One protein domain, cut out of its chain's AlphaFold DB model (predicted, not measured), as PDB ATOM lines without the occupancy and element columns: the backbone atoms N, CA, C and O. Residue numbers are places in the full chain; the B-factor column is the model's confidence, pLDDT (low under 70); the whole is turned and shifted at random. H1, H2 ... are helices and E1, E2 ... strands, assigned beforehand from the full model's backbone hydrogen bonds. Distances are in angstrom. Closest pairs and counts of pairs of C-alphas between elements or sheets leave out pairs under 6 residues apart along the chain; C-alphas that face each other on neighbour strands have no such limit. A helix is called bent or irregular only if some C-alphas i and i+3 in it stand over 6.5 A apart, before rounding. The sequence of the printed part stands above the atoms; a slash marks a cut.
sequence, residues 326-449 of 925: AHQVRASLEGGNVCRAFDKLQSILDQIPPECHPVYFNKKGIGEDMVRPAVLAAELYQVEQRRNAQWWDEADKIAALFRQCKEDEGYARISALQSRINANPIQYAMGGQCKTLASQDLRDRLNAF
ATOM      1  N   ALA A 326     226.500 352.440 329.098       90.75
ATOM      2  CA  ALA A 326     226.712 353.748 328.476       90.75
ATOM      3  C   ALA A 326     227.532 353.625 327.178       90.75
ATOM      4  O   ALA A 326     227.204 354.257 326.172       90.75
ATOM      5  N   HIS A 327     228.544 352.750 327.155       90.50
ATOM      6  CA  HIS A 327     229.266 352.415 325.925       90.50
ATOM      7  C   HIS A 327     228.369 351.724 324.890       90.50
ATOM      8  O   HIS A 327     228.461 352.045 323.707       90.50
ATOM      9  N   GLN A 328     227.477 350.824 325.316       91.75
ATOM     10  CA  GLN A 328     226.504 350.195 324.413       91.75
ATOM     11  C   GLN A 328     225.535 351.222 323.813       91.75
ATOM     12  O   GLN A 328     225.264 351.173 322.615       91.75
ATOM     13  N   VAL A 329     225.067 352.192 324.609       92.12
ATOM     14  CA  VAL A 329     224.244 353.310 324.122       92.12
ATOM     15  C   VAL A 329     224.993 354.075 323.036       92.12
ATOM     16  O   VAL A 329     224.460 354.205 321.936       92.12
ATOM     17  N   ARG A 330     226.243 354.486 323.293       91.50
ATOM     18  CA  ARG A 330     227.088 355.179 322.305       91.50
ATOM     19  C   ARG A 330     227.274 354.389 321.014       91.50
ATOM     20  O   ARG A 330     227.099 354.941 319.933       91.50
ATOM     21  N   ALA A 331     227.577 353.098 321.123       91.31
ATOM     22  CA  ALA A 331     227.732 352.219 319.965       91.31
ATOM     23  C   ALA A 331     226.426 352.055 319.165       91.31
ATOM     24  O   ALA A 331     226.463 351.756 317.975       91.31
ATOM     25  N   SER A 332     225.274 352.254 319.809       91.12
ATOM     26  CA  SER A 332     223.958 352.123 319.187       91.12
ATOM     27  C   SER A 332     223.357 353.428 318.663       91.12
ATOM     28  O   SER A 332     222.310 353.342 318.035       91.12
ATOM     29  N   LEU A 333     223.981 354.598 318.870       90.94
ATOM     30  CA  LEU A 333     223.390 355.914 318.547       90.94
ATOM     31  C   LEU A 333     222.901 356.040 317.097       90.94
ATOM     32  O   LEU A 333     221.923 356.729 316.830       90.94
ATOM     33  N   GLU A 334     223.574 355.383 316.154       86.06
ATOM     34  CA  GLU A 334     223.202 355.423 314.736       86.06
ATOM     35  C   GLU A 334     222.175 354.348 314.339       86.06
ATOM     36  O   GLU A 334     221.630 354.396 313.235       86.06
ATOM     37  N   GLY A 335     221.885 353.386 315.218       83.88
ATOM     38  CA  GLY A 335     220.999 352.255 314.953       83.88
ATOM     39  C   GLY A 335     219.630 352.367 315.631       83.88
ATOM     40  O   GLY A 335     219.480 352.956 316.696       83.88
ATOM     41  N   GLY A 336     218.628 351.679 315.076       78.19
ATOM     42  CA  GLY A 336     217.246 351.716 315.583       78.19
ATOM     43  C   GLY A 336     217.017 351.087 316.969       78.19
ATOM     44  O   GLY A 336     215.908 351.148 317.494       78.19
ATOM     45  N   ASN A 337     218.044 350.489 317.583       84.25
ATOM     46  CA  ASN A 337     217.964 349.853 318.905       84.25
ATOM     47  C   ASN A 337     218.398 350.773 320.061       84.25
ATOM     48  O   ASN A 337     218.448 350.307 321.203       84.25
ATOM     49  N   VAL A 338     218.716 352.045 319.797       91.19
ATOM     50  CA  VAL A 338     219.248 352.958 320.819       91.19
ATOM     51  C   VAL A 338     218.291 353.155 321.995       91.19
ATOM     52  O   VAL A 338     218.740 353.096 323.140       91.19
ATOM     53  N   CYS A 339     216.972 353.231 321.773       90.19
ATOM     54  CA  CYS A 339     216.016 353.281 322.886       90.19
ATOM     55  C   CYS A 339     216.097 352.068 323.824       90.19
ATOM     56  O   CYS A 339     216.111 352.244 325.037       90.19
ATOM     57  N   ARG A 340     216.270 350.847 323.300       90.06
ATOM     58  CA  ARG A 340     216.434 349.649 324.145       90.06
ATOM     59  C   ARG A 340     217.714 349.719 324.985       90.06
ATOM     60  O   ARG A 340     217.748 349.195 326.099       90.06
ATOM     61  N   ALA A 341     218.780 350.314 324.450       91.69
ATOM     62  CA  ALA A 341     220.016 350.526 325.195       91.69
ATOM     63  C   ALA A 341     219.820 351.576 326.305       91.69
ATOM     64  O   ALA A 341     220.255 351.348 327.434       91.69
ATOM     65  N   PHE A 342     219.099 352.667 326.023       91.75
ATOM     66  CA  PHE A 342     218.716 353.663 327.031       91.75
ATOM     67  C   PHE A 342     217.830 353.076 328.133       91.75
ATOM     68  O   PHE A 342     218.102 353.331 329.301       91.75
ATOM     69  N   ASP A 343     216.836 352.248 327.805       90.31
ATOM     70  CA  ASP A 343     215.959 351.624 328.806       90.31
ATOM     71  C   ASP A 343     216.753 350.734 329.772       90.31
ATOM     72  O   ASP A 343     216.541 350.755 330.985       90.31
ATOM     73  N   LYS A 344     217.729 349.979 329.251       91.81
ATOM     74  CA  LYS A 344     218.646 349.192 330.087       91.81
ATOM     75  C   LYS A 344     219.513 350.087 330.961       91.81
ATOM     76  O   LYS A 344     219.668 349.795 332.145       91.81
ATOM     77  N   LEU A 345     220.056 351.170 330.405       91.50
ATOM     78  CA  LEU A 345     220.839 352.146 331.161       91.50
ATOM     79  C   LEU A 345     220.011 352.742 332.310       91.50
ATOM     80  O   LEU A 345     220.487 352.796 333.445       91.50
ATOM     81  N   GLN A 346     218.764 353.125 332.031       90.50
ATOM     82  CA  GLN A 346     217.835 353.662 333.020       90.50
ATOM     83  C   GLN A 346     217.503 352.621 334.092       90.50
ATOM     84  O   GLN A 346     217.592 352.929 335.273       90.50
ATOM     85  N   SER A 347     217.267 351.361 333.715       91.38
ATOM     86  CA  SER A 347     217.000 350.286 334.681       91.38
ATOM     87  C   SER A 347     218.149 350.029 335.663       91.38
ATOM     88  O   SER A 347     217.911 349.575 336.781       91.38
ATOM     89  N   ILE A 348     219.397 350.300 335.263       90.94
ATOM     90  CA  ILE A 348     220.557 350.231 336.162       90.94
ATOM     91  C   ILE A 348     220.556 351.442 337.089       90.94
ATOM     92  O   ILE A 348     220.810 351.292 338.282       90.94
ATOM     93  N   LEU A 349     220.252 352.626 336.550       89.12
ATOM     94  CA  LEU A 349     220.185 353.860 337.324       89.12
ATOM     95  C   LEU A 349     219.075 353.824 338.384       89.12
ATOM     96  O   LEU A 349     219.301 354.272 339.503       89.12
ATOM     97  N   ASP A 350     217.930 353.221 338.069       89.62
ATOM     98  CA  ASP A 350     216.790 353.065 338.984       89.62
ATOM     99  C   ASP A 350     217.098 352.125 340.163       89.62
ATOM    100  O   ASP A 350     216.446 352.184 341.203       89.62
ATOM    101  N   GLN A 351     218.114 351.264 340.033       90.06
ATOM    102  CA  GLN A 351     218.597 350.414 341.129       90.06
ATOM    103  C   GLN A 351     219.537 351.162 342.085       90.06
ATOM    104  O   GLN A 351     219.946 350.598 343.103       90.06
ATOM    105  N   ILE A 352     219.911 352.400 341.760       87.69
ATOM    106  CA  ILE A 352     220.782 353.242 342.577       87.69
ATOM    107  C   ILE A 352     219.918 354.316 343.243       87.69
ATOM    108  O   ILE A 352     219.239 355.067 342.537       87.69
ATOM    109  N   PRO A 353     219.970 354.441 344.581       86.06
ATOM    110  CA  PRO A 353     219.202 355.457 345.289       86.06
ATOM    111  C   PRO A 353     219.485 356.875 344.755       86.06
ATOM    112  O   PRO A 353     220.654 357.197 344.503       86.06
ATOM    113  N   PRO A 354     218.461 357.733 344.583       84.75
ATOM    114  CA  PRO A 354     218.618 359.092 344.053       84.75
ATOM    115  C   PRO A 354     219.640 359.949 344.809       84.75
ATOM    116  O   PRO A 354     220.421 360.680 344.200       84.75
ATOM    117  N   GLU A 355     219.693 359.819 346.133       83.44
ATOM    118  CA  GLU A 355     220.658 360.481 347.019       83.44
ATOM    119  C   GLU A 355     222.114 360.140 346.683       83.44
ATOM    120  O   GLU A 355     223.020 360.934 346.933       83.44
ATOM    121  N   CYS A 356     222.346 358.995 346.043       87.06
ATOM    122  CA  CYS A 356     223.669 358.539 345.655       87.06
ATOM    123  C   CYS A 356     224.077 359.001 344.253       87.06
ATOM    124  O   CYS A 356     225.262 358.933 343.926       87.06
ATOM    125  N   HIS A 357     223.148 359.511 343.432       84.81
ATOM    126  CA  HIS A 357     223.431 359.969 342.063       84.81
ATOM    127  C   HIS A 357     224.533 361.042 341.995       84.81
ATOM    128  O   HIS A 357     225.397 360.927 341.123       84.81
ATOM    129  N   PRO A 358     224.604 362.047 342.897       81.00
ATOM    130  CA  PRO A 358     225.688 363.026 342.876       81.00
ATOM    131  C   PRO A 358     227.055 362.362 343.027       81.00
ATOM    132  O   PRO A 358     227.931 362.564 342.195       81.00
ATOM    133  N   VAL A 359     227.239 361.508 344.035       78.75
ATOM    134  CA  VAL A 359     228.514 360.809 344.274       78.75
ATOM    135  C   VAL A 359     228.811 359.804 343.165       78.75
ATOM    136  O   VAL A 359     229.972 359.620 342.790       78.75
ATOM    137  N   TYR A 360     227.762 359.210 342.596       79.44
ATOM    138  CA  TYR A 360     227.851 358.287 341.477       79.44
ATOM    139  C   TYR A 360     228.523 358.933 340.264       79.44
ATOM    140  O   TYR A 360     229.454 358.347 339.728       79.44
ATOM    141  N   PHE A 361     228.132 360.153 339.880       76.56
ATOM    142  CA  PHE A 361     228.655 360.841 338.687       76.56
ATOM    143  C   PHE A 361     229.794 361.847 338.954       76.56
ATOM    144  O   PHE A 361     230.318 362.424 338.003       76.56
ATOM    145  N   ASN A 362     230.176 362.105 340.212       67.56
ATOM    146  CA  ASN A 362     231.072 363.220 340.583       67.56
ATOM    147  C   ASN A 362     232.517 362.808 340.946       67.56
ATOM    148  O   ASN A 362     233.309 363.638 341.393       67.56
ATOM    149  N   LYS A 363     232.921 361.543 340.768       56.91
ATOM    150  CA  LYS A 363     234.306 361.144 341.075       56.91
ATOM    151  C   LYS A 363     235.281 361.494 339.946       56.91
ATOM    152  O   LYS A 363     235.351 360.791 338.946       56.91
ATOM    153  N   LYS A 364     236.160 362.469 340.219       48.97
ATOM    154  CA  LYS A 364     237.404 362.820 339.488       48.97
ATOM    155  C   LYS A 364     238.437 361.675 339.317       48.97
ATOM    156  O   LYS A 364     239.580 361.940 338.976       48.97
ATOM    157  N   GLY A 365     238.081 360.413 339.569       41.94
ATOM    158  CA  GLY A 365     239.034 359.296 339.618       41.94
ATOM    159  C   GLY A 365     238.529 357.962 339.072       41.94
ATOM    160  O   GLY A 365     239.249 356.975 339.167       41.94
ATOM    161  N   ILE A 366     237.320 357.901 338.504       45.12
ATOM    162  CA  ILE A 366     236.804 356.686 337.847       45.12
ATOM    163  C   ILE A 366     236.592 356.984 336.357       45.12
ATOM    164  O   ILE A 366     235.480 356.886 335.859       45.12
ATOM    165  N   GLY A 367     237.677 357.370 335.674       48.34
ATOM    166  CA  GLY A 367     237.756 357.541 334.216       48.34
ATOM    167  C   GLY A 367     236.883 358.658 333.631       48.34
ATOM    168  O   GLY A 367     235.844 359.026 334.167       48.34
ATOM    169  N   GLU A 368     237.274 359.179 332.472       53.22
ATOM    170  CA  GLU A 368     236.480 360.140 331.687       53.22
ATOM    171  C   GLU A 368     235.176 359.524 331.113       53.22
ATOM    172  O   GLU A 368     234.404 360.191 330.427       53.22
ATOM    173  N   ASP A 369     234.890 358.257 331.437       59.19
ATOM    174  CA  ASP A 369     233.876 357.425 330.782       59.19
ATOM    175  C   ASP A 369     232.516 357.394 331.504       59.19
ATOM    176  O   ASP A 369     231.562 356.789 331.010       59.19
ATOM    177  N   MET A 370     232.397 357.998 332.691       73.38
ATOM    178  CA  MET A 370     231.133 358.062 333.444       73.38
ATOM    179  C   MET A 370     230.266 359.217 332.940       73.38
ATOM    180  O   MET A 370     230.215 360.308 333.506       73.38
ATOM    181  N   VAL A 371     229.585 358.960 331.828       81.88
ATOM    182  CA  VAL A 371     228.765 359.939 331.109       81.88
ATOM    183  C   VAL A 371     227.368 359.996 331.717       81.88
ATOM    184  O   VAL A 371     226.734 358.968 331.926       81.88
ATOM    185  N   ARG A 372     226.857 361.201 331.988       85.62
ATOM    186  CA  ARG A 372     225.487 361.368 332.499       85.62
ATOM    187  C   ARG A 372     224.463 361.021 331.409       85.62
ATOM    188  O   ARG A 372     224.712 361.352 330.247       85.62
ATOM    189  N   PRO A 373     223.262 360.516 331.758       86.44
ATOM    190  CA  PRO A 373     222.220 360.219 330.771       86.44
ATOM    191  C   PRO A 373     221.870 361.419 329.881       86.44
ATOM    192  O   PRO A 373     221.636 361.257 328.691       86.44
ATOM    193  N   ALA A 374     221.901 362.635 330.439       85.38
ATOM    194  CA  ALA A 374     221.642 363.870 329.700       85.38
ATOM    195  C   ALA A 374     222.670 364.143 328.586       85.38
ATOM    196  O   ALA A 374     222.310 364.679 327.542       85.38
ATOM    197  N   VAL A 375     223.934 363.761 328.787       88.56
ATOM    198  CA  VAL A 375     224.980 363.923 327.767       88.56
ATOM    199  C   VAL A 375     224.764 362.915 326.641       88.56
ATOM    200  O   VAL A 375     224.780 363.304 325.480       88.56
ATOM    201  N   LEU A 376     224.456 361.655 326.966       90.12
ATOM    202  CA  LEU A 376     224.095 360.650 325.957       90.12
ATOM    203  C   LEU A 376     222.829 361.048 325.184       90.12
ATOM    204  O   LEU A 376     222.756 360.852 323.975       90.12
ATOM    205  N   ALA A 377     221.836 361.626 325.861       90.44
ATOM    206  CA  ALA A 377     220.625 362.136 325.223       90.44
ATOM    207  C   ALA A 377     220.928 363.293 324.257       90.44
ATOM    208  O   ALA A 377     220.346 363.358 323.175       90.44
ATOM    209  N   ALA A 378     221.866 364.175 324.615       89.94
ATOM    210  CA  ALA A 378     222.343 365.229 323.727       89.94
ATOM    211  C   ALA A 378     223.115 364.662 322.522       89.94
ATOM    212  O   ALA A 378     222.898 365.114 321.401       89.94
ATOM    213  N   GLU A 379     223.966 363.648 322.723       91.88
ATOM    214  CA  GLU A 379     224.654 362.936 321.633       91.88
ATOM    215  C   GLU A 379     223.644 362.291 320.665       91.88
ATOM    216  O   GLU A 379     223.750 362.482 319.452       91.88
ATOM    217  N   LEU A 380     222.618 361.609 321.191       93.31
ATOM    218  CA  LEU A 380     221.515 361.058 320.397       93.31
ATOM    219  C   LEU A 380     220.812 362.156 319.597       93.31
ATOM    220  O   LEU A 380     220.675 362.037 318.384       93.31
ATOM    221  N   TYR A 381     220.437 363.256 320.246       91.88
ATOM    222  CA  TYR A 381     219.775 364.376 319.580       91.88
ATOM    223  C   TYR A 381     220.582 364.912 318.385       91.88
ATOM    224  O   TYR A 381     220.006 365.186 317.335       91.88
ATOM    225  N   GLN A 382     221.910 365.011 318.499       92.81
ATOM    226  CA  GLN A 382     222.777 365.459 317.400       92.81
ATOM    227  C   GLN A 382     222.814 364.469 316.226       92.81
ATOM    228  O   GLN A 382     222.796 364.873 315.062       92.81
ATOM    229  N   VAL A 383     222.873 363.164 316.504       93.00
ATOM    230  CA  VAL A 383     222.821 362.122 315.461       93.00
ATOM    231  C   VAL A 383     221.478 362.162 314.732       93.00
ATOM    232  O   VAL A 383     221.433 362.132 313.503       93.00
ATOM    233  N   GLU A 384     220.397 362.297 315.486       92.62
ATOM    234  CA  GLU A 384     219.026 362.274 314.985       92.62
ATOM    235  C   GLU A 384     218.679 363.544 314.195       92.62
ATOM    236  O   GLU A 384     218.060 363.461 313.136       92.62
ATOM    237  N   GLN A 385     219.182 364.710 314.615       92.12
ATOM    238  CA  GLN A 385     219.093 365.952 313.839       92.12
ATOM    239  C   GLN A 385     219.771 365.830 312.472       92.12
ATOM    240  O   GLN A 385     219.183 366.196 311.454       92.12
ATOM    241  N   ARG A 386     220.985 365.264 312.420       93.25
ATOM    242  CA  ARG A 386     221.690 365.036 311.147       93.25
ATOM    243  C   ARG A 386     220.915 364.086 310.238       93.25
ATOM    244  O   ARG A 386     220.796 364.358 309.046       93.25
ATOM    245  N   ARG A 387     220.361 363.002 310.791       93.31
ATOM    246  CA  ARG A 387     219.542 362.045 310.033       93.31
ATOM    247  C   ARG A 387     218.277 362.700 309.480       93.31
ATOM    248  O   ARG A 387     217.985 362.554 308.297       93.31
ATOM    249  N   ASN A 388     217.563 363.460 310.309       93.19
ATOM    250  CA  ASN A 388     216.368 364.187 309.894       93.19
ATOM    251  C   ASN A 388     216.687 365.190 308.771       93.19
ATOM    252  O   ASN A 388     216.001 365.207 307.754       93.19
ATOM    253  N   ALA A 389     217.770 365.962 308.900       93.62
ATOM    254  CA  ALA A 389     218.214 366.890 307.860       93.62
ATOM    255  C   ALA A 389     218.527 366.179 306.530       93.62
ATOM    256  O   ALA A 389     218.107 366.642 305.474       93.62
ATOM    257  N   GLN A 390     219.199 365.022 306.572       94.69
ATOM    258  CA  GLN A 390     219.466 364.210 305.376       94.69
ATOM    259  C   GLN A 390     218.184 363.712 304.698       94.69
ATOM    260  O   GLN A 390     218.136 363.599 303.475       94.69
ATOM    261  N   TRP A 391     217.142 363.394 305.468       95.31
ATOM    262  CA  TRP A 391     215.861 362.986 304.896       95.31
ATOM    263  C   TRP A 391     215.126 364.138 304.215       95.31
ATOM    264  O   TRP A 391     214.547 363.927 303.151       95.31
ATOM    265  N   TRP A 392     215.176 365.342 304.789       95.62
ATOM    266  CA  TRP A 392     214.620 366.540 304.156       95.62
ATOM    267  C   TRP A 392     215.380 366.923 302.880       95.62
ATOM    268  O   TRP A 392     214.743 367.182 301.864       95.62
ATOM    269  N   ASP A 393     216.712 366.835 302.880       96.50
ATOM    270  CA  ASP A 393     217.531 367.027 301.672       96.50
ATOM    271  C   ASP A 393     217.166 366.021 300.560       96.50
ATOM    272  O   ASP A 393     217.061 366.368 299.383       96.50
ATOM    273  N   GLU A 394     216.897 364.760 300.914       96.94
ATOM    274  CA  GLU A 394     216.418 363.778 299.938       96.94
ATOM    275  C   GLU A 394     214.997 364.095 299.440       96.94
ATOM    276  O   GLU A 394     214.714 363.910 298.256       96.94
ATOM    277  N   ALA A 395     214.114 364.615 300.299       96.38
ATOM    278  CA  ALA A 395     212.786 365.073 299.891       96.38
ATOM    279  C   ALA A 395     212.859 366.251 298.900       96.38
ATOM    280  O   ALA A 395     212.088 366.289 297.941       96.38
ATOM    281  N   ASP A 396     213.820 367.161 299.058       96.00
ATOM    282  CA  ASP A 396     214.053 368.261 298.113       96.00
ATOM    283  C   ASP A 396     214.576 367.763 296.757       96.00
ATOM    284  O   ASP A 396     214.149 368.246 295.700       96.00
ATOM    285  N   LYS A 397     215.441 366.738 296.755       96.50
ATOM    286  CA  LYS A 397     215.869 366.060 295.516       96.50
ATOM    287  C   LYS A 397     214.700 365.373 294.820       96.50
ATOM    288  O   LYS A 397     214.584 365.468 293.600       96.50
ATOM    289  N   ILE A 398     213.812 364.725 295.575       96.38
ATOM    290  CA  ILE A 398     212.572 364.146 295.040       96.38
ATOM    291  C   ILE A 398     211.705 365.250 294.418       96.38
ATOM    292  O   ILE A 398     211.278 365.115 293.274       96.38
ATOM    293  N   ALA A 399     211.518 366.383 295.101       93.56
ATOM    294  CA  ALA A 399     210.768 367.519 294.562       93.56
ATOM    295  C   ALA A 399     211.363 368.051 293.243       93.56
ATOM    296  O   ALA A 399     210.634 368.474 292.344       93.56
ATOM    297  N   ALA A 400     212.692 368.039 293.098       93.38
ATOM    298  CA  ALA A 400     213.355 368.397 291.846       93.38
ATOM    299  C   ALA A 400     213.036 367.415 290.704       93.38
ATOM    300  O   ALA A 400     212.820 367.869 289.584       93.38
ATOM    301  N   LEU A 401     212.940 366.109 290.979       94.38
ATOM    302  CA  LEU A 401     212.553 365.107 289.975       94.38
ATOM    303  C   LEU A 401     211.132 365.341 289.452       94.38
ATOM    304  O   LEU A 401     210.929 365.331 288.240       94.38
ATOM    305  N   PHE A 402     210.174 365.642 290.334       91.88
ATOM    306  CA  PHE A 402     208.803 365.970 289.919       91.88
ATOM    307  C   PHE A 402     208.731 367.264 289.096       91.88
ATOM    308  O   PHE A 402     208.008 367.317 288.108       91.88
ATOM    309  N   ARG A 403     209.542 368.282 289.421       88.56
ATOM    310  CA  ARG A 403     209.656 369.499 288.590       88.56
ATOM    311  C   ARG A 403     210.261 369.234 287.208       88.56
ATOM    312  O   ARG A 403     209.963 369.969 286.275       88.56
ATOM    313  N   GLN A 404     211.101 368.209 287.089       89.88
ATOM    314  CA  GLN A 404     211.711 367.760 285.832       89.88
ATOM    315  C   GLN A 404     210.867 366.705 285.097       89.88
ATOM    316  O   GLN A 404     211.351 366.126 284.128       89.88
ATOM    317  N   CYS A 405     209.642 366.428 285.559       88.94
ATOM    318  CA  CYS A 405     208.743 365.422 284.986       88.94
ATOM    319  C   CYS A 405     209.333 363.994 284.961       88.94
ATOM    320  O   CYS A 405     209.043 363.204 284.066       88.94
ATOM    321  N   LYS A 406     210.173 363.650 285.949       91.94
ATOM    322  CA  LYS A 406     210.779 362.316 286.134       91.94
ATOM    323  C   LYS A 406     210.069 361.524 287.233       91.94
ATOM    324  O   LYS A 406     210.640 361.238 288.287       91.94
ATOM    325  N   GLU A 407     208.803 361.210 287.003       90.94
ATOM    326  CA  GLU A 407     207.899 360.663 288.026       90.94
ATOM    327  C   GLU A 407     208.304 359.265 288.502       90.94
ATOM    328  O   GLU A 407     208.356 359.028 289.708       90.94
ATOM    329  N   ASP A 408     208.672 358.369 287.583       92.06
ATOM    330  CA  ASP A 408     209.075 356.997 287.918       92.06
ATOM    331  C   ASP A 408     210.280 356.973 288.874       92.06
ATOM    332  O   ASP A 408     210.289 356.256 289.881       92.06
ATOM    333  N   GLU A 409     211.285 357.815 288.604       94.81
ATOM    334  CA  GLU A 409     212.443 357.993 289.487       94.81
ATOM    335  C   GLU A 409     212.036 358.618 290.831       94.81
ATOM    336  O   GLU A 409     212.537 358.211 291.886       94.81
ATOM    337  N   GLY A 410     211.120 359.591 290.804       95.06
ATOM    338  CA  GLY A 410     210.573 360.248 291.990       95.06
ATOM    339  C   GLY A 410     209.884 359.261 292.932       95.06
ATOM    340  O   GLY A 410     210.251 359.171 294.106       95.06
ATOM    341  N   TYR A 411     208.945 358.463 292.422       94.62
ATOM    342  CA  TYR A 411     208.221 357.457 293.203       94.62
ATOM    343  C   TYR A 411     209.139 356.349 293.731       94.62
ATOM    344  O   TYR A 411     209.014 355.951 294.897       94.62
ATOM    345  N   ALA A 412     210.114 355.896 292.937       96.12
ATOM    346  CA  ALA A 412     211.111 354.928 293.395       96.12
ATOM    347  C   ALA A 412     211.922 355.464 294.590       96.12
ATOM    348  O   ALA A 412     212.116 354.757 295.588       96.12
ATOM    349  N   ARG A 413     212.348 356.735 294.542       97.25
ATOM    350  CA  ARG A 413     213.060 357.381 295.656       97.25
ATOM    351  C   ARG A 413     212.178 357.624 296.877       97.25
ATOM    352  O   ARG A 413     212.669 357.437 297.992       97.25
ATOM    353  N   ILE A 414     210.902 357.976 296.696       96.88
ATOM    354  CA  ILE A 414     209.931 358.083 297.801       96.88
ATOM    355  C   ILE A 414     209.852 356.752 298.552       96.88
ATOM    356  O   ILE A 414     210.042 356.728 299.769       96.88
ATOM    357  N   SER A 415     209.648 355.641 297.839       95.06
ATOM    358  CA  SER A 415     209.557 354.308 298.448       95.06
ATOM    359  C   SER A 415     210.840 353.929 299.201       95.06
ATOM    360  O   SER A 415     210.793 353.482 300.352       95.06
ATOM    361  N   ALA A 416     212.009 354.193 298.604       96.06
ATOM    362  CA  ALA A 416     213.301 353.949 299.241       96.06
ATOM    363  C   ALA A 416     213.498 354.792 300.515       96.06
ATOM    364  O   ALA A 416     213.983 354.287 301.534       96.06
ATOM    365  N   LEU A 417     213.110 356.070 300.494       96.44
ATOM    366  CA  LEU A 417     213.187 356.944 301.663       96.44
ATOM    367  C   LEU A 417     212.210 356.509 302.762       96.44
ATOM    368  O   LEU A 417     212.628 356.387 303.911       96.44
ATOM    369  N   GLN A 418     210.959 356.186 302.424       94.81
ATOM    370  CA  GLN A 418     209.973 355.663 303.378       94.81
ATOM    371  C   GLN A 418     210.454 354.369 304.050       94.81
ATOM    372  O   GLN A 418     210.306 354.211 305.264       94.81
ATOM    373  N   SER A 419     211.096 353.471 303.296       93.81
ATOM    374  CA  SER A 419     211.703 352.254 303.845       93.81
ATOM    375  C   SER A 419     212.807 352.568 304.863       93.81
ATOM    376  O   SER A 419     212.802 352.020 305.968       93.81
ATOM    377  N   ARG A 420     213.700 353.526 304.564       92.38
ATOM    378  CA  ARG A 420     214.739 353.983 305.511       92.38
ATOM    379  C   ARG A 420     214.154 354.619 306.773       92.38
ATOM    380  O   ARG A 420     214.637 354.325 307.864       92.38
ATOM    381  N   ILE A 421     213.104 355.433 306.640       92.06
ATOM    382  CA  ILE A 421     212.393 356.041 307.779       92.06
ATOM    383  C   ILE A 421     211.786 354.955 308.677       92.06
ATOM    384  O   ILE A 421     211.861 355.053 309.898       92.06
ATOM    385  N   ASN A 422     211.195 353.908 308.094       89.25
ATOM    386  CA  ASN A 422     210.617 352.796 308.855       89.25
ATOM    387  C   ASN A 422     211.684 351.937 309.547       89.25
ATOM    388  O   ASN A 422     211.469 351.485 310.669       89.25
ATOM    389  N   ALA A 423     212.824 351.714 308.891       88.50
ATOM    390  CA  ALA A 423     213.917 350.918 309.442       88.50
ATOM    391  C   ALA A 423     214.661 351.629 310.584       88.50
ATOM    392  O   ALA A 423     215.155 350.965 311.496       88.50
ATOM    393  N   ASN A 424     214.755 352.961 310.537       88.44
ATOM    394  CA  ASN A 424     215.481 353.745 311.532       88.44
ATOM    395  C   ASN A 424     214.747 355.058 311.859       88.44
ATOM    396  O   ASN A 424     215.188 356.127 311.429       88.44
ATOM    397  N   PRO A 425     213.605 354.987 312.567       89.00
ATOM    398  CA  PRO A 425     212.802 356.166 312.874       89.00
ATOM    399  C   PRO A 425     213.562 357.113 313.809       89.00
ATOM    400  O   PRO A 425     214.452 356.678 314.538       89.00
ATOM    401  N   ILE A 426     213.195 358.397 313.812       90.38
ATOM    402  CA  ILE A 426     213.830 359.382 314.696       90.38
ATOM    403  C   ILE A 426     213.525 359.048 316.152       90.38
ATOM    404  O   ILE A 426     212.362 358.878 316.528       90.38
ATOM    405  N   GLN A 427     214.563 358.972 316.977       90.38
ATOM    406  CA  GLN A 427     214.451 358.696 318.409       90.38
ATOM    407  C   GLN A 427     214.919 359.906 319.220       90.38
ATOM    408  O   GLN A 427     215.730 360.707 318.770       90.38
ATOM    409  N   TYR A 428     214.398 360.076 320.429       88.94
ATOM    410  CA  TYR A 428     214.862 361.107 321.351       88.94
ATOM    411  C   TYR A 428     214.762 360.619 322.790       88.94
ATOM    412  O   TYR A 428     213.863 359.855 323.135       88.94
ATOM    413  N   ALA A 429     215.675 361.080 323.640       86.50
ATOM    414  CA  ALA A 429     215.691 360.746 325.057       86.50
ATOM    415  C   ALA A 429     215.395 361.994 325.894       86.50
ATOM    416  O   ALA A 429     216.105 362.996 325.806       86.50
ATOM    417  N   MET A 430     214.348 361.941 326.717       80.50
ATOM    418  CA  MET A 430     213.981 363.022 327.633       80.50
ATOM    419  C   MET A 430     213.478 362.435 328.952       80.50
ATOM    420  O   MET A 430     212.650 361.529 328.961       80.50
ATOM    421  N   GLY A 431     213.989 362.945 330.076       70.44
ATOM    422  CA  GLY A 431     213.555 362.505 331.407       70.44
ATOM    423  C   GLY A 431     213.812 361.021 331.700       70.44
ATOM    424  O   GLY A 431     213.015 360.398 332.388       70.44
ATOM    425  N   GLY A 432     214.882 360.440 331.143       70.62
ATOM    426  CA  GLY A 432     215.224 359.023 331.336       70.62
ATOM    427  C   GLY A 432     214.437 358.044 330.460       70.62
ATOM    428  O   GLY A 432     214.686 356.847 330.521       70.62
ATOM    429  N   GLN A 433     213.525 358.530 329.615       78.94
ATOM    430  CA  GLN A 433     212.783 357.703 328.665       78.94
ATOM    431  C   GLN A 433     213.203 358.026 327.235       78.94
ATOM    432  O   GLN A 433     213.263 359.197 326.849       78.94
ATOM    433  N   CYS A 434     213.459 356.985 326.446       87.00
ATOM    434  CA  CYS A 434     213.658 357.117 325.012       87.00
ATOM    435  C   CYS A 434     212.336 356.872 324.277       87.00
ATOM    436  O   CYS A 434     211.607 355.927 324.579       87.00
ATOM    437  N   LYS A 435     211.999 357.754 323.340       87.69
ATOM    438  CA  LYS A 435     210.752 357.724 322.574       87.69
ATOM    439  C   LYS A 435     211.040 357.899 321.093       87.69
ATOM    440  O   LYS A 435     211.986 358.578 320.703       87.69
ATOM    441  N   THR A 436     210.178 357.315 320.272       87.12
ATOM    442  CA  THR A 436     210.207 357.487 318.820       87.12
ATOM    443  C   THR A 436     209.347 358.684 318.439       87.12
ATOM    444  O   THR A 436     208.175 358.750 318.813       87.12
ATOM    445  N   LEU A 437     209.912 359.628 317.690       85.44
ATOM    446  CA  LEU A 437     209.173 360.742 317.114       85.44
ATOM    447  C   LEU A 437     208.520 360.284 315.807       85.44
ATOM    448  O   LEU A 437     209.188 359.769 314.908       85.44
ATOM    449  N   ALA A 438     207.208 360.477 315.687       81.19
ATOM    450  CA  ALA A 438     206.510 360.209 314.441       81.19
ATOM    451  C   ALA A 438     206.934 361.244 313.387       81.19
ATOM    452  O   ALA A 438     206.626 362.424 313.515       81.19
ATOM    453  N   SER A 439     207.623 360.811 312.328       87.69
ATOM    454  CA  SER A 439     207.991 361.665 311.186       87.69
ATOM    455  C   SER A 439     206.799 361.908 310.247       87.69
ATOM    456  O   SER A 439     206.920 361.723 309.035       87.69
ATOM    457  N   GLN A 440     205.629 362.243 310.801       88.62
ATOM    458  CA  GLN A 440     204.380 362.330 310.045       88.62
ATOM    459  C   GLN A 440     204.426 363.460 309.016       88.62
ATOM    460  O   GLN A 440     204.142 363.202 307.856       88.62
ATOM    461  N   ASP A 441     204.931 364.640 309.381       90.75
ATOM    462  CA  ASP A 441     205.038 365.786 308.464       90.75
ATOM    463  C   ASP A 441     205.859 365.465 307.208       90.75
ATOM    464  O   ASP A 441     205.481 365.807 306.088       90.75
ATOM    465  N   LEU A 442     206.981 364.756 307.377       93.00
ATOM    466  CA  LEU A 442     207.803 364.317 306.252       93.00
ATOM    467  C   LEU A 442     207.059 363.284 305.399       93.00
ATOM    468  O   LEU A 442     207.122 363.341 304.175       93.00
ATOM    469  N   ARG A 443     206.344 362.340 306.020       92.94
ATOM    470  CA  ARG A 443     205.539 361.346 305.289       92.94
ATOM    471  C   ARG A 443     204.421 362.011 304.499       92.94
ATOM    472  O   ARG A 443     204.245 361.680 303.333       92.94
ATOM    473  N   ASP A 444     203.723 362.959 305.106       93.50
ATOM    474  CA  ASP A 444     202.654 363.722 304.469       93.50
ATOM    475  C   ASP A 444     203.211 364.532 303.299       93.50
ATOM    476  O   ASP A 444     202.644 364.508 302.209       93.50
ATOM    477  N   ARG A 445     204.388 365.149 303.466       94.44
ATOM    478  CA  ARG A 445     205.088 365.833 302.374       94.44
ATOM    479  C   ARG A 445     205.466 364.887 301.236       94.44
ATOM    480  O   ARG A 445     205.258 365.241 300.081       94.44
ATOM    481  N   LEU A 446     206.009 363.711 301.546       94.88
ATOM    482  CA  LEU A 446     206.368 362.711 300.536       94.88
ATOM    483  C   LEU A 446     205.134 362.211 299.777       94.88
ATOM    484  O   LEU A 446     205.198 362.047 298.564       94.88
ATOM    485  N   ASN A 447     204.016 362.009 300.474       93.31
ATOM    486  CA  ASN A 447     202.750 361.577 299.880       93.31
ATOM    487  C   ASN A 447     202.070 362.683 299.059       93.31
ATOM    488  O   ASN A 447     201.285 362.382 298.166       93.31
ATOM    489  N   ALA A 448     202.361 363.951 299.357       93.44
ATOM    490  CA  ALA A 448     201.848 365.099 298.618       93.44
ATOM    491  C   ALA A 448     202.605 365.366 297.307       93.44
ATOM    492  O   ALA A 448     202.171 366.214 296.527       93.44
ATOM    493  N   PHE A 449     203.735 364.692 297.054       93.25
ATOM    494  CA  PHE A 449     204.439 364.854 295.788       93.25
ATOM    495  C   PHE A 449     203.627 364.262 294.637       93.25
ATOM    496  O   PHE A 449     203.342 363.066 294.581       93.25
TER     497      PHE A 449
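What this domain is: This is residues 326 to 449 of the 925 residues of the protein "PASTA domain-containing protein" of Rhodobacteraceae bacterium (UniProt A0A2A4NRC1). One long helix, H4, is the spine of a rod: H5 folds back along its last part, with the short H6 close to both, while the small strand hairpin E1 and E2 and the helical hairpin H1 and H2 gather beside its first part. H3 lies at the end of the rod beyond H2, and residues 363 to 368, in the link from H3 to H4, stick out. The printed part has 124 residues with six named helices and two named strands, in the order H1, H2, H3, H4, H5, E1, E2, H6; the sheet, E1 - E2, is antiparallel. The class is mostly helix. The whole is loose, with a radius of gyration of the C-alphas of 19.1 A, and spans 63 by 22 by 17 A.

How they stand to each other: H1, residues 326 to 332, and H2, residues 338 to 349, form a helical hairpin: they touch, with the C-alphas of Ser 332 and Val 338 closest at 5.1 A, and run opposite ways at a shallow tilt of 9 degrees. H3, residues 354 to 361, is apart from H2, only just, the closest C-alphas being 8.4 A apart. H4, residues 373 to 403, and H1 only just touch, with 3 pairs of C-alphas within 8 A, made by residue 376 of H4 alone; the closest are those of Arg 330 and Leu 376, 7.2 A. They run the same way at a shallow tilt of 11 degrees. H2 and H4 are near each other, with 8 pairs of C-alphas within 10 A. H5, residues 407 to 423, forms a helical hairpin with H4 and touches it along residues 391 to 402 of H4 alone, closest at the C-alphas of Ile 398 and Gly 410, 5.3 A; they run opposite ways at a shallow tilt of 13 degrees. E1, residues 427 to 430, and E2, residues 433 to 436, are a hairpin of antiparallel strands at 151 degrees, with N 428 and O 435 at 2.9 A and N 435 and O 428 at 2.8 A, within hydrogen-bond range. The closest C-alphas of H4 and E1 are those of Ala 377 and Ala 429, 5.1 A; those of H2 and E2 are of Cys 339 and Cys 434, 5.0 A. H6, residues 440 to 447, is close to H5 but not clearly touching it, with the C-alphas of Ile 414 and Leu 446 closest at 6.4 A. It is also close to H4 but not clearly touching, with the C-alphas of Ala 395 and Leu 446 closest at 6.9 A. In H1, H2, H4, H5 and H6 every O i to N i+4 pair is within hydrogen-bond range; in H3 it is 2 of 4.

Where its parts are: H1 begins at C-alpha 326, (226.712, 353.748, 328.476), and is 9.8 A long; H2 is 16.6 A long. H3 measures 11.5 A and is irregular, but only just: C-alphas 355 and 358 are 7.0 A apart. H4 runs 45.0 A from C-alpha 373 at (222.220, 360.219, 330.771) to C-alpha 403 at (209.656, 369.499, 288.590). H5 is 24.3 A long, E1 and E2 are each 10.2 A, and H6 is 10.3 A, ending at C-alpha 447, (202.750, 361.577, 299.880).

The domain as a whole: The two C-alphas farthest apart are those of Glu 355 and Cys 405, 63.4 A. The printed part has no cut. The link from H3 to H4, 11 residues, is long; the other links are tight. Residues 363 to 368 stand free. The mean pLDDT of the printed part is 87.5, and residues 362 to 369 are under 70.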